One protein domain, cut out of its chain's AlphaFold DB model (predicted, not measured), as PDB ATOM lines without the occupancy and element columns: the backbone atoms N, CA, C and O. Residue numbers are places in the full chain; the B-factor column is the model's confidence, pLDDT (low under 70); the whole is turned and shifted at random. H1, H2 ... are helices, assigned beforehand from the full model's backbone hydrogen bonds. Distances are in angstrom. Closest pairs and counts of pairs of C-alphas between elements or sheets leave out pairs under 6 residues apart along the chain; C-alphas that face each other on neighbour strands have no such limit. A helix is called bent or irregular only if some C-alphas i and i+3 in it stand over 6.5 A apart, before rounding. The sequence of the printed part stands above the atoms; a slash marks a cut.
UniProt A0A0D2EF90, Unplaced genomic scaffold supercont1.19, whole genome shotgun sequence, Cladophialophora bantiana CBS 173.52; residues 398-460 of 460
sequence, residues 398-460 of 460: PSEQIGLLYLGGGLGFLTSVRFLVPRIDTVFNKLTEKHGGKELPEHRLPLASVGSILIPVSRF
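What this domain is: This is residues 398 to 460 of the 460 residues of an uncharacterized protein of Cladophialophora bantiana CBS 173.52 (UniProt A0A0D2EF90). What shape does the printed part make? It is a long, bent helix, H1, with a shorter helix, H2, folded back on the inner side of the bend; the two meet over few residues, and residues 398 to 407 stick out at one end. How large is it, and of what class? The 63 residues hold two named helices, H1 then H2, and no named strand: all helix. It is a rod of 58 by 19 by 11 A, only just extended, close to loose, with a radius of gyration of the C-alphas of 16.1 A.

Where its parts are: Where is the first helix? H1, residues 399 to 434, was assigned as one helix by its hydrogen bonds but is bent: C-alphas 422 and 425 are 6.6 A apart. Arm H1a, residues 399 to 422, is 35.3 A long from C-alpha 399 at (-42.860, -37.341, -37.819), and is irregular, with C-alphas 418 and 421 6.6 A apart; arm H1b is residues 425 to 434, 14.1 A. Where is the second? H2, residues 441 to 457, is 26.4 A long and ends with C-alpha 457 at (-35.793, -18.757, -24.077); it is only just irregular, with C-alphas 443 and 446 6.9 A apart.

How they stand to each other: How do the arms stand? H1a and H1b stand at 36 degrees, only just a steep tilt. Where does H2 meet them? H2 touches H1b with residues 443 to 447 alone, closest at the C-alphas of Phe 428 and His 443, 5.3 A, opposite ways at a steep tilt of 45 degrees. H1a and H2 are close but not clearly touching, closest at the C-alphas of Leu 420 and Leu 447, 7.4 A, opposite ways at a shallow tilt of 23 degrees. What of the backbones? Every O i to N i+4 pair is within hydrogen-bond range in H1b, 15 of 20 in H1a and 7 of 13 in H2.

The domain as a whole: How far does it reach? The two C-alphas farthest apart, those of Pro 398 and Gly 436, are 57.7 A apart; residues 398 to 407, of which 399 to 407 belong to H1, stand free. Is anything cut or uncertain? The printed part has no cut, and the link from H1 to H2 is short, with 6 residues. The mean pLDDT of the printed part is 74.9, and 22 residues are under 70: 398 to 410, 441, 451 and 454 to 460.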
ATOM      1  N   PRO A 398     -46.902 -34.719 -38.387       69.81
ATOM      2  CA  PRO A 398     -45.992 -35.534 -39.183       69.81
ATOM      3  C   PRO A 398     -44.664 -35.735 -38.433       69.81
ATOM      4  O   PRO A 398     -44.158 -34.810 -37.794       69.81
ATOM      5  N   SER A 399     -44.086 -36.935 -38.531       61.94
ATOM      6  CA  SER A 399     -42.860 -37.341 -37.819       61.94
ATOM      7  C   SER A 399     -41.654 -36.427 -38.092       61.94
ATOM      8  O   SER A 399     -40.785 -36.261 -37.235       61.94
ATOM      9  N   GLU A 400     -41.642 -35.747 -39.237       65.25
ATOM     10  CA  GLU A 400     -40.655 -34.724 -39.602       65.25
ATOM     11  C   GLU A 400     -40.635 -33.535 -38.623       65.25
ATOM     12  O   GLU A 400     -39.562 -33.040 -38.272       65.25
ATOM     13  N   GLN A 401     -41.797 -33.108 -38.113       66.50
ATOM     14  CA  GLN A 401     -41.886 -32.010 -37.140       66.50
ATOM     15  C   GLN A 401     -41.352 -32.417 -35.763       66.50
ATOM     16  O   GLN A 401     -40.768 -31.594 -35.058       66.50
ATOM     17  N   ILE A 402     -41.513 -33.691 -35.392       65.75
ATOM     18  CA  ILE A 402     -40.989 -34.234 -34.135       65.75
ATOM     19  C   ILE A 402     -39.458 -34.278 -34.202       65.75
ATOM     20  O   ILE A 402     -38.790 -33.782 -33.298       65.75
ATOM     21  N   GLY A 403     -38.888 -34.772 -35.307       64.12
ATOM     22  CA  GLY A 403     -37.438 -34.764 -35.533       64.12
ATOM     23  C   GLY A 403     -36.826 -33.355 -35.537       64.12
ATOM     24  O   GLY A 403     -35.737 -33.151 -34.997       64.12
ATOM     25  N   LEU A 404     -37.548 -32.366 -36.077       66.75
ATOM     26  CA  LEU A 404     -37.117 -30.966 -36.104       66.75
ATOM     27  C   LEU A 404     -36.990 -30.350 -34.700       66.75
ATOM     28  O   LEU A 404     -36.074 -29.565 -34.459       66.75
ATOM     29  N   LEU A 405     -37.842 -30.748 -33.749       65.50
ATOM     30  CA  LEU A 405     -37.783 -30.269 -32.363       65.50
ATOM     31  C   LEU A 405     -36.464 -30.663 -31.674       65.50
ATOM     32  O   LEU A 405     -35.873 -29.888 -30.920       65.50
ATOM     33  N   TYR A 406     -35.955 -31.855 -31.988       65.56
ATOM     34  CA  TYR A 406     -34.700 -32.366 -31.438       65.56
ATOM     35  C   TYR A 406     -33.452 -31.729 -32.056       65.56
ATOM     36  O   TYR A 406     -32.424 -31.627 -31.378       65.56
ATOM     37  N   LEU A 407     -33.537 -31.232 -33.297       66.81
ATOM     38  CA  LEU A 407     -32.450 -30.462 -33.912       66.81
ATOM     39  C   LEU A 407     -32.141 -29.193 -33.112       66.81
ATOM     40  O   LEU A 407     -30.968 -28.858 -32.953       66.81
ATOM     41  N   GLY A 408     -33.157 -28.537 -32.542       69.88
ATOM     42  CA  GLY A 408     -32.980 -27.368 -31.674       69.88
ATOM     43  C   GLY A 408     -32.175 -27.684 -30.411       69.88
ATOM     44  O   GLY A 408     -31.194 -27.001 -30.112       69.88
ATOM     45  N   GLY A 409     -32.518 -28.772 -29.712       69.12
ATOM     46  CA  GLY A 409     -31.764 -29.240 -28.543       69.12
ATOM     47  C   GLY A 409     -30.319 -29.629 -28.883       69.12
ATOM     48  O   GLY A 409     -29.387 -29.261 -28.166       69.12
ATOM     49  N   GLY A 410     -30.115 -30.306 -30.020       66.56
ATOM     50  CA  GLY A 410     -28.786 -30.650 -30.532       66.56
ATOM     51  C   GLY A 410     -27.938 -29.419 -30.873       66.56
ATOM     52  O   GLY A 410     -26.792 -29.315 -30.434       66.56
ATOM     53  N   LEU A 411     -28.504 -28.448 -31.593       74.50
ATOM     54  CA  LEU A 411     -27.852 -27.174 -31.918       74.50
ATOM     55  C   LEU A 411     -27.527 -26.366 -30.656       74.50
ATOM     56  O   LEU A 411     -26.425 -25.827 -30.547       74.50
ATOM     57  N   GLY A 412     -28.435 -26.328 -29.678       73.62
ATOM     58  CA  GLY A 412     -28.224 -25.693 -28.372       73.62
ATOM     59  C   GLY A 412     -27.061 -26.311 -27.590       73.62
ATOM     60  O   GLY A 412     -26.232 -25.602 -27.013       73.62
ATOM     61  N   PHE A 413     -26.937 -27.637 -27.626       73.25
ATOM     62  CA  PHE A 413     -25.814 -28.336 -27.008       73.25
ATOM     63  C   PHE A 413     -24.489 -28.038 -27.729       73.25
ATOM     64  O   PHE A 413     -23.499 -27.681 -27.089       73.25
ATOM     65  N   LEU A 414     -24.472 -28.097 -29.066       74.38
ATOM     66  CA  LEU A 414     -23.279 -27.827 -29.880       74.38
ATOM     67  C   LEU A 414     -22.790 -26.380 -29.745       74.38
ATOM     68  O   LEU A 414     -21.592 -26.138 -29.596       74.38
ATOM     69  N   THR A 415     -23.707 -25.413 -29.754       79.38
ATOM     70  CA  THR A 415     -23.399 -23.992 -29.531       79.38
ATOM     71  C   THR A 415     -22.855 -23.756 -28.121       79.38
ATOM     72  O   THR A 415     -21.821 -23.103 -27.965       79.38
ATOM     73  N   SER A 416     -23.461 -24.364 -27.099       76.31
ATOM     74  CA  SER A 416     -22.970 -24.287 -25.715       76.31
ATOM     75  C   SER A 416     -21.558 -24.864 -25.573       76.31
ATOM     76  O   SER A 416     -20.672 -24.223 -25.004       76.31
ATOM     77  N   VAL A 417     -21.304 -26.035 -26.161       76.62
ATOM     78  CA  VAL A 417     -19.972 -26.656 -26.190       76.62
ATOM     79  C   VAL A 417     -18.961 -25.785 -26.936       76.62
ATOM     80  O   VAL A 417     -17.819 -25.655 -26.502       76.62
ATOM     81  N   ARG A 418     -19.351 -25.168 -28.054       80.56
ATOM     82  CA  ARG A 418     -18.428 -24.410 -28.907       80.56
ATOM     83  C   ARG A 418     -18.052 -23.043 -28.339       80.56
ATOM     84  O   ARG A 418     -16.928 -22.585 -28.577       80.56
ATOM     85  N   PHE A 419     -18.976 -22.381 -27.645       81.00
ATOM     86  CA  PHE A 419     -18.816 -20.988 -27.222       81.00
ATOM     87  C   PHE A 419     -18.754 -20.799 -25.707       81.00
ATOM     88  O   PHE A 419     -18.020 -19.914 -25.257       81.00
ATOM     89  N   LEU A 420     -19.487 -21.600 -24.933       77.06
ATOM     90  CA  LEU A 420     -19.592 -21.443 -23.484       77.06
ATOM     91  C   LEU A 420     -18.490 -22.231 -22.769       77.06
ATOM     92  O   LEU A 420     -17.739 -21.649 -21.991       77.06
ATOM     93  N   VAL A 421     -18.316 -23.514 -23.105       78.44
ATOM     94  CA  VAL A 421     -17.359 -24.411 -22.425       78.44
ATOM     95  C   VAL A 421     -15.913 -23.884 -22.429       78.44
ATOM     96  O   VAL A 421     -15.324 -23.820 -21.353       78.44
ATOM     97  N   PRO A 422     -15.333 -23.405 -23.551       82.12
ATOM     98  CA  PRO A 422     -13.959 -22.891 -23.554       82.12
ATOM     99  C   PRO A 422     -13.786 -21.606 -22.728       82.12
ATOM    100  O   PRO A 422     -12.682 -21.269 -22.303       82.12
ATOM    101  N   ARG A 423     -14.877 -20.861 -22.507       83.69
ATOM    102  CA  ARG A 423     -14.862 -19.602 -21.755       83.69
ATOM    103  C   ARG A 423     -15.010 -19.804 -20.250       83.69
ATOM    104  O   ARG A 423     -14.675 -18.876 -19.520       83.69
ATOM    105  N   ILE A 424     -15.437 -20.984 -19.789       81.25
ATOM    106  CA  ILE A 424     -15.577 -21.301 -18.356       81.25
ATOM    107  C   ILE A 424     -14.255 -21.063 -17.633       81.25
ATOM    108  O   ILE A 424     -14.204 -20.254 -16.708       81.25
ATOM    109  N   ASP A 425     -13.179 -21.688 -18.106       79.69
ATOM    110  CA  ASP A 425     -11.875 -21.583 -17.448       79.69
ATOM    111  C   ASP A 425     -11.265 -20.185 -17.619       79.69
ATOM    112  O   ASP A 425     -10.661 -19.650 -16.695       79.69
ATOM    113  N   THR A 426     -11.496 -19.539 -18.768       84.62
ATOM    114  CA  THR A 426     -11.006 -18.173 -19.029       84.62
ATOM    115  C   THR A 426     -11.618 -17.165 -18.051       84.62
ATOM    116  O   THR A 426     -10.915 -16.319 -17.497       84.62
ATOM    117  N   VAL A 427     -12.936 -17.237 -17.842       84.88
ATOM    118  CA  VAL A 427     -13.665 -16.329 -16.947       84.88
ATOM    119  C   VAL A 427     -13.345 -16.636 -15.488       84.88
ATOM    120  O   VAL A 427     -13.097 -15.707 -14.722       84.88
ATOM    121  N   PHE A 428     -13.264 -17.919 -15.125       84.06
ATOM    122  CA  PHE A 428     -12.865 -18.345 -13.786       84.06
ATOM    123  C   PHE A 428     -11.470 -17.824 -13.418       84.06
ATOM    124  O   PHE A 428     -11.313 -17.181 -12.384       84.06
ATOM    125  N   ASN A 429     -10.478 -18.019 -14.292       82.50
ATOM    126  CA  ASN A 429      -9.100 -17.598 -14.033       82.50
ATOM    127  C   ASN A 429      -8.973 -16.072 -13.934       82.50
ATOM    128  O   ASN A 429      -8.338 -15.580 -13.006       82.50
ATOM    129  N   LYS A 430      -9.649 -15.316 -14.814       87.12
ATOM    130  CA  LYS A 430      -9.672 -13.843 -14.742       87.12
ATOM    131  C   LYS A 430     -10.268 -13.319 -13.435       87.12
ATOM    132  O   LYS A 430      -9.773 -12.342 -12.879       87.12
ATOM    133  N   LEU A 431     -11.347 -13.933 -12.952       85.12
ATOM    134  CA  LEU A 431     -11.980 -13.538 -11.691       85.12
ATOM    135  C   LEU A 431     -11.112 -13.909 -10.488       85.12
ATOM    136  O   LEU A 431     -11.010 -13.120  -9.554       85.12
ATOM    137  N   THR A 432     -10.443 -15.061 -10.534       82.31
ATOM    138  CA  THR A 432      -9.480 -15.493  -9.515       82.31
ATOM    139  C   THR A 432      -8.280 -14.551  -9.436       82.31
ATOM    140  O   THR A 432      -7.909 -14.133  -8.342       82.31
ATOM    141  N   GLU A 433      -7.725 -14.134 -10.573       88.00
ATOM    142  CA  GLU A 433      -6.618 -13.170 -10.633       88.00
ATOM    143  C   GLU A 433      -7.027 -11.801 -10.065       88.00
ATOM    144  O   GLU A 433      -6.319 -11.224  -9.239       88.00
ATOM    145  N   LYS A 434      -8.232 -11.327 -10.408       85.50
ATOM    146  CA  LYS A 434      -8.781 -10.058  -9.905       85.50
ATOM    147  C   LYS A 434      -9.009 -10.044  -8.385       85.50
ATOM    148  O   LYS A 434      -8.984  -8.973  -7.787       85.50
ATOM    149  N   HIS A 435      -9.206 -11.207  -7.762       85.50
ATOM    150  CA  HIS A 435      -9.396 -11.353  -6.311       85.50
ATOM    151  C   HIS A 435      -8.143 -11.894  -5.601       85.50
ATOM    152  O   HIS A 435      -8.240 -12.625  -4.614       85.50
ATOM    153  N   GLY A 436      -6.954 -11.541  -6.100       83.25
ATOM    154  CA  GLY A 436      -5.686 -11.843  -5.432       83.25
ATOM    155  C   GLY A 436      -5.309 -13.325  -5.457       83.25
ATOM    156  O   GLY A 436      -4.686 -13.818  -4.522       83.25
ATOM    157  N   GLY A 437      -5.729 -14.059  -6.492       79.38
ATOM    158  CA  GLY A 437      -5.430 -15.483  -6.660       79.38
ATOM    159  C   GLY A 437      -6.293 -16.414  -5.806       79.38
ATOM    160  O   GLY A 437      -6.091 -17.628  -5.827       79.38
ATOM    161  N   LYS A 438      -7.266 -15.882  -5.057       74.50
ATOM    162  CA  LYS A 438      -8.157 -16.696  -4.231       74.50
ATOM    163  C   LYS A 438      -9.241 -17.327  -5.105       74.50
ATOM    164  O   LYS A 438     -10.092 -16.633  -5.660       74.50
ATOM    165  N   GLU A 439      -9.200 -18.649  -5.237       78.38
ATOM    166  CA  GLU A 439     -10.166 -19.420  -6.025       78.38
ATOM    167  C   GLU A 439     -11.518 -19.515  -5.313       78.38
ATOM    168  O   GLU A 439     -11.835 -20.504  -4.651       78.38
ATOM    169  N   LEU A 440     -12.322 -18.471  -5.457       76.00
ATOM    170  CA  LEU A 440     -13.656 -18.429  -4.893       76.00
ATOM    171  C   LEU A 440     -14.660 -19.170  -5.794       76.00
ATOM    172  O   LEU A 440     -14.589 -19.105  -7.028       76.00
ATOM    173  N   PRO A 441     -15.615 -19.900  -5.210       67.50
ATOM    174  CA  PRO A 441     -16.628 -20.635  -5.960       67.50
ATOM    175  C   PRO A 441     -17.568 -19.724  -6.764       67.50
ATOM    176  O   PRO A 441     -18.057 -20.127  -7.824       67.50
ATOM    177  N   GLU A 442     -17.782 -18.487  -6.308       80.81
ATOM    178  CA  GLU A 442     -18.627 -17.491  -6.963       80.81
ATOM    179  C   GLU A 442     -18.089 -17.123  -8.351       80.81
ATOM    180  O   GLU A 442     -18.853 -16.739  -9.232       80.81
ATOM    181  N   HIS A 443     -16.793 -17.335  -8.603       81.44
ATOM    182  CA  HIS A 443     -16.160 -17.065  -9.894       81.44
ATOM    183  C   HIS A 443     -16.688 -17.954 -11.033       81.44
ATOM    184  O   HIS A 443     -16.497 -17.632 -12.205       81.44
ATOM    185  N   ARG A 444     -17.370 -19.068 -10.722       78.69
ATOM    186  CA  ARG A 444     -17.997 -19.959 -11.720       78.69
ATOM    187  C   ARG A 444     -19.430 -19.555 -12.072       78.69
ATOM    188  O   ARG A 444     -19.948 -19.989 -13.100       78.69
ATOM    189  N   LEU A 445     -20.068 -18.732 -11.238       81.62
ATOM    190  CA  LEU A 445     -21.478 -18.366 -11.372       81.62
ATOM    191  C   LEU A 445     -21.798 -17.512 -12.608       81.62
ATOM    192  O   LEU A 445     -22.820 -17.794 -13.225       81.62
ATOM    193  N   PRO A 446     -20.969 -16.544 -13.051       85.00
ATOM    194  CA  PRO A 446     -21.348 -15.649 -14.147       85.00
ATOM    195  C   PRO A 446     -21.725 -16.375 -15.443       85.00
ATOM    196  O   PRO A 446     -22.715 -16.026 -16.081       85.00
ATOM    197  N   LEU A 447     -20.989 -17.429 -15.814       79.69
ATOM    198  CA  LEU A 447     -21.318 -18.224 -17.003       79.69
ATOM    199  C   LEU A 447     -22.530 -19.143 -16.788       79.69
ATOM    200  O   LEU A 447     -23.282 -19.391 -17.730       79.69
ATOM    201  N   ALA A 448     -22.746 -19.621 -15.560       74.12
ATOM    202  CA  ALA A 448     -23.934 -20.397 -15.205       74.12
ATOM    203  C   ALA A 448     -25.207 -19.529 -15.231       74.12
ATOM    204  O   ALA A 448     -26.250 -19.983 -15.702       74.12
ATOM    205  N   SER A 449     -25.113 -18.260 -14.817       80.44
ATOM    206  CA  SER A 449     -26.204 -17.282 -14.894       80.44
ATOM    207  C   SER A 449     -26.626 -17.007 -16.339       80.44
ATOM    208  O   SER A 449     -27.821 -16.965 -16.624       80.44
ATOM    209  N   VAL A 450     -25.674 -16.923 -17.278       79.12
ATOM    210  CA  VAL A 450     -25.981 -16.831 -18.721       79.12
ATOM    211  C   VAL A 450     -26.782 -18.051 -19.189       79.12
ATOM    212  O   VAL A 450     -27.803 -17.893 -19.854       79.12
ATOM    213  N   GLY A 451     -26.377 -19.261 -18.788       69.62
ATOM    214  CA  GLY A 451     -27.131 -20.484 -19.081       69.62
ATOM    215  C   GLY A 451     -28.554 -20.453 -18.513       69.62
ATOM    216  O   GLY A 451     -29.498 -20.822 -19.208       69.62
ATOM    217  N   SER A 452     -28.731 -19.945 -17.289       74.00
ATOM    218  CA  SER A 452     -30.049 -19.864 -16.640       74.00
ATOM    219  C   SER A 452     -31.043 -18.942 -17.358       74.00
ATOM    220  O   SER A 452     -32.237 -19.223 -17.337       74.00
ATOM    221  N   ILE A 453     -30.563 -17.900 -18.046       77.69
ATOM    222  CA  ILE A 453     -31.391 -16.980 -18.846       77.69
ATOM    223  C   ILE A 453     -31.768 -17.601 -20.200       77.69
ATOM    224  O   ILE A 453     -32.862 -17.371 -20.706       77.69
ATOM    225  N   LEU A 454     -30.887 -18.422 -20.780       69.94
ATOM    226  CA  LEU A 454     -31.125 -19.073 -22.073       69.94
ATOM    227  C   LEU A 454     -32.084 -20.272 -21.977       69.94
ATOM    228  O   LEU A 454     -32.759 -20.590 -22.954       69.94
ATOM    229  N   ILE A 455     -32.191 -20.915 -20.808       65.19
ATOM    230  CA  ILE A 455     -33.086 -22.066 -20.597       65.19
ATOM    231  C   ILE A 455     -34.570 -21.706 -20.841       65.19
ATOM    232  O   ILE A 455     -35.216 -22.422 -21.607       65.19
ATOM    233  N   PRO A 456     -35.138 -20.624 -20.268       67.88
ATOM    234  CA  PRO A 456     -36.505 -20.201 -20.574       67.88
ATOM    235  C   PRO A 456     -36.706 -19.832 -22.042       67.88
ATOM    236  O   PRO A 456     -37.725 -20.198 -22.614       67.88
ATOM    237  N   VAL A 457     -35.728 -19.162 -22.662       65.44
ATOM    238  CA  VAL A 457     -35.793 -18.757 -24.077       65.44
ATOM    239  C   VAL A 457     -35.829 -19.977 -24.998       65.44
ATOM    240  O   VAL A 457     -36.509 -19.942 -26.007       65.44
ATOM    241  N   SER A 458     -35.171 -21.079 -24.625       62.50
ATOM    242  CA  SER A 458     -35.224 -22.342 -25.381       62.50
ATOM    243  C   SER A 458     -36.557 -23.096 -25.288       62.50
ATOM    244  O   SER A 458     -36.753 -24.076 -26.003       62.50
ATOM    245  N   ARG A 459     -37.446 -22.693 -24.369       47.81
ATOM    246  CA  ARG A 459     -38.750 -23.330 -24.127       47.81
ATOM    247  C   ARG A 459     -39.906 -22.685 -24.899       47.81
ATOM    248  O   ARG A 459     -40.995 -23.260 -24.882       47.81
ATOM    249  N   PHE A 460     -39.668 -21.534 -25.522       52.16
ATOM    250  CA  PHE A 460     -40.571 -20.849 -26.448       52.16
ATOM    251  C   PHE A 460     -40.038 -21.008 -27.869       52.16
ATOM    252  O   PHE A 460     -40.882 -21.094 -28.786       52.16
TER     253      PHE A 460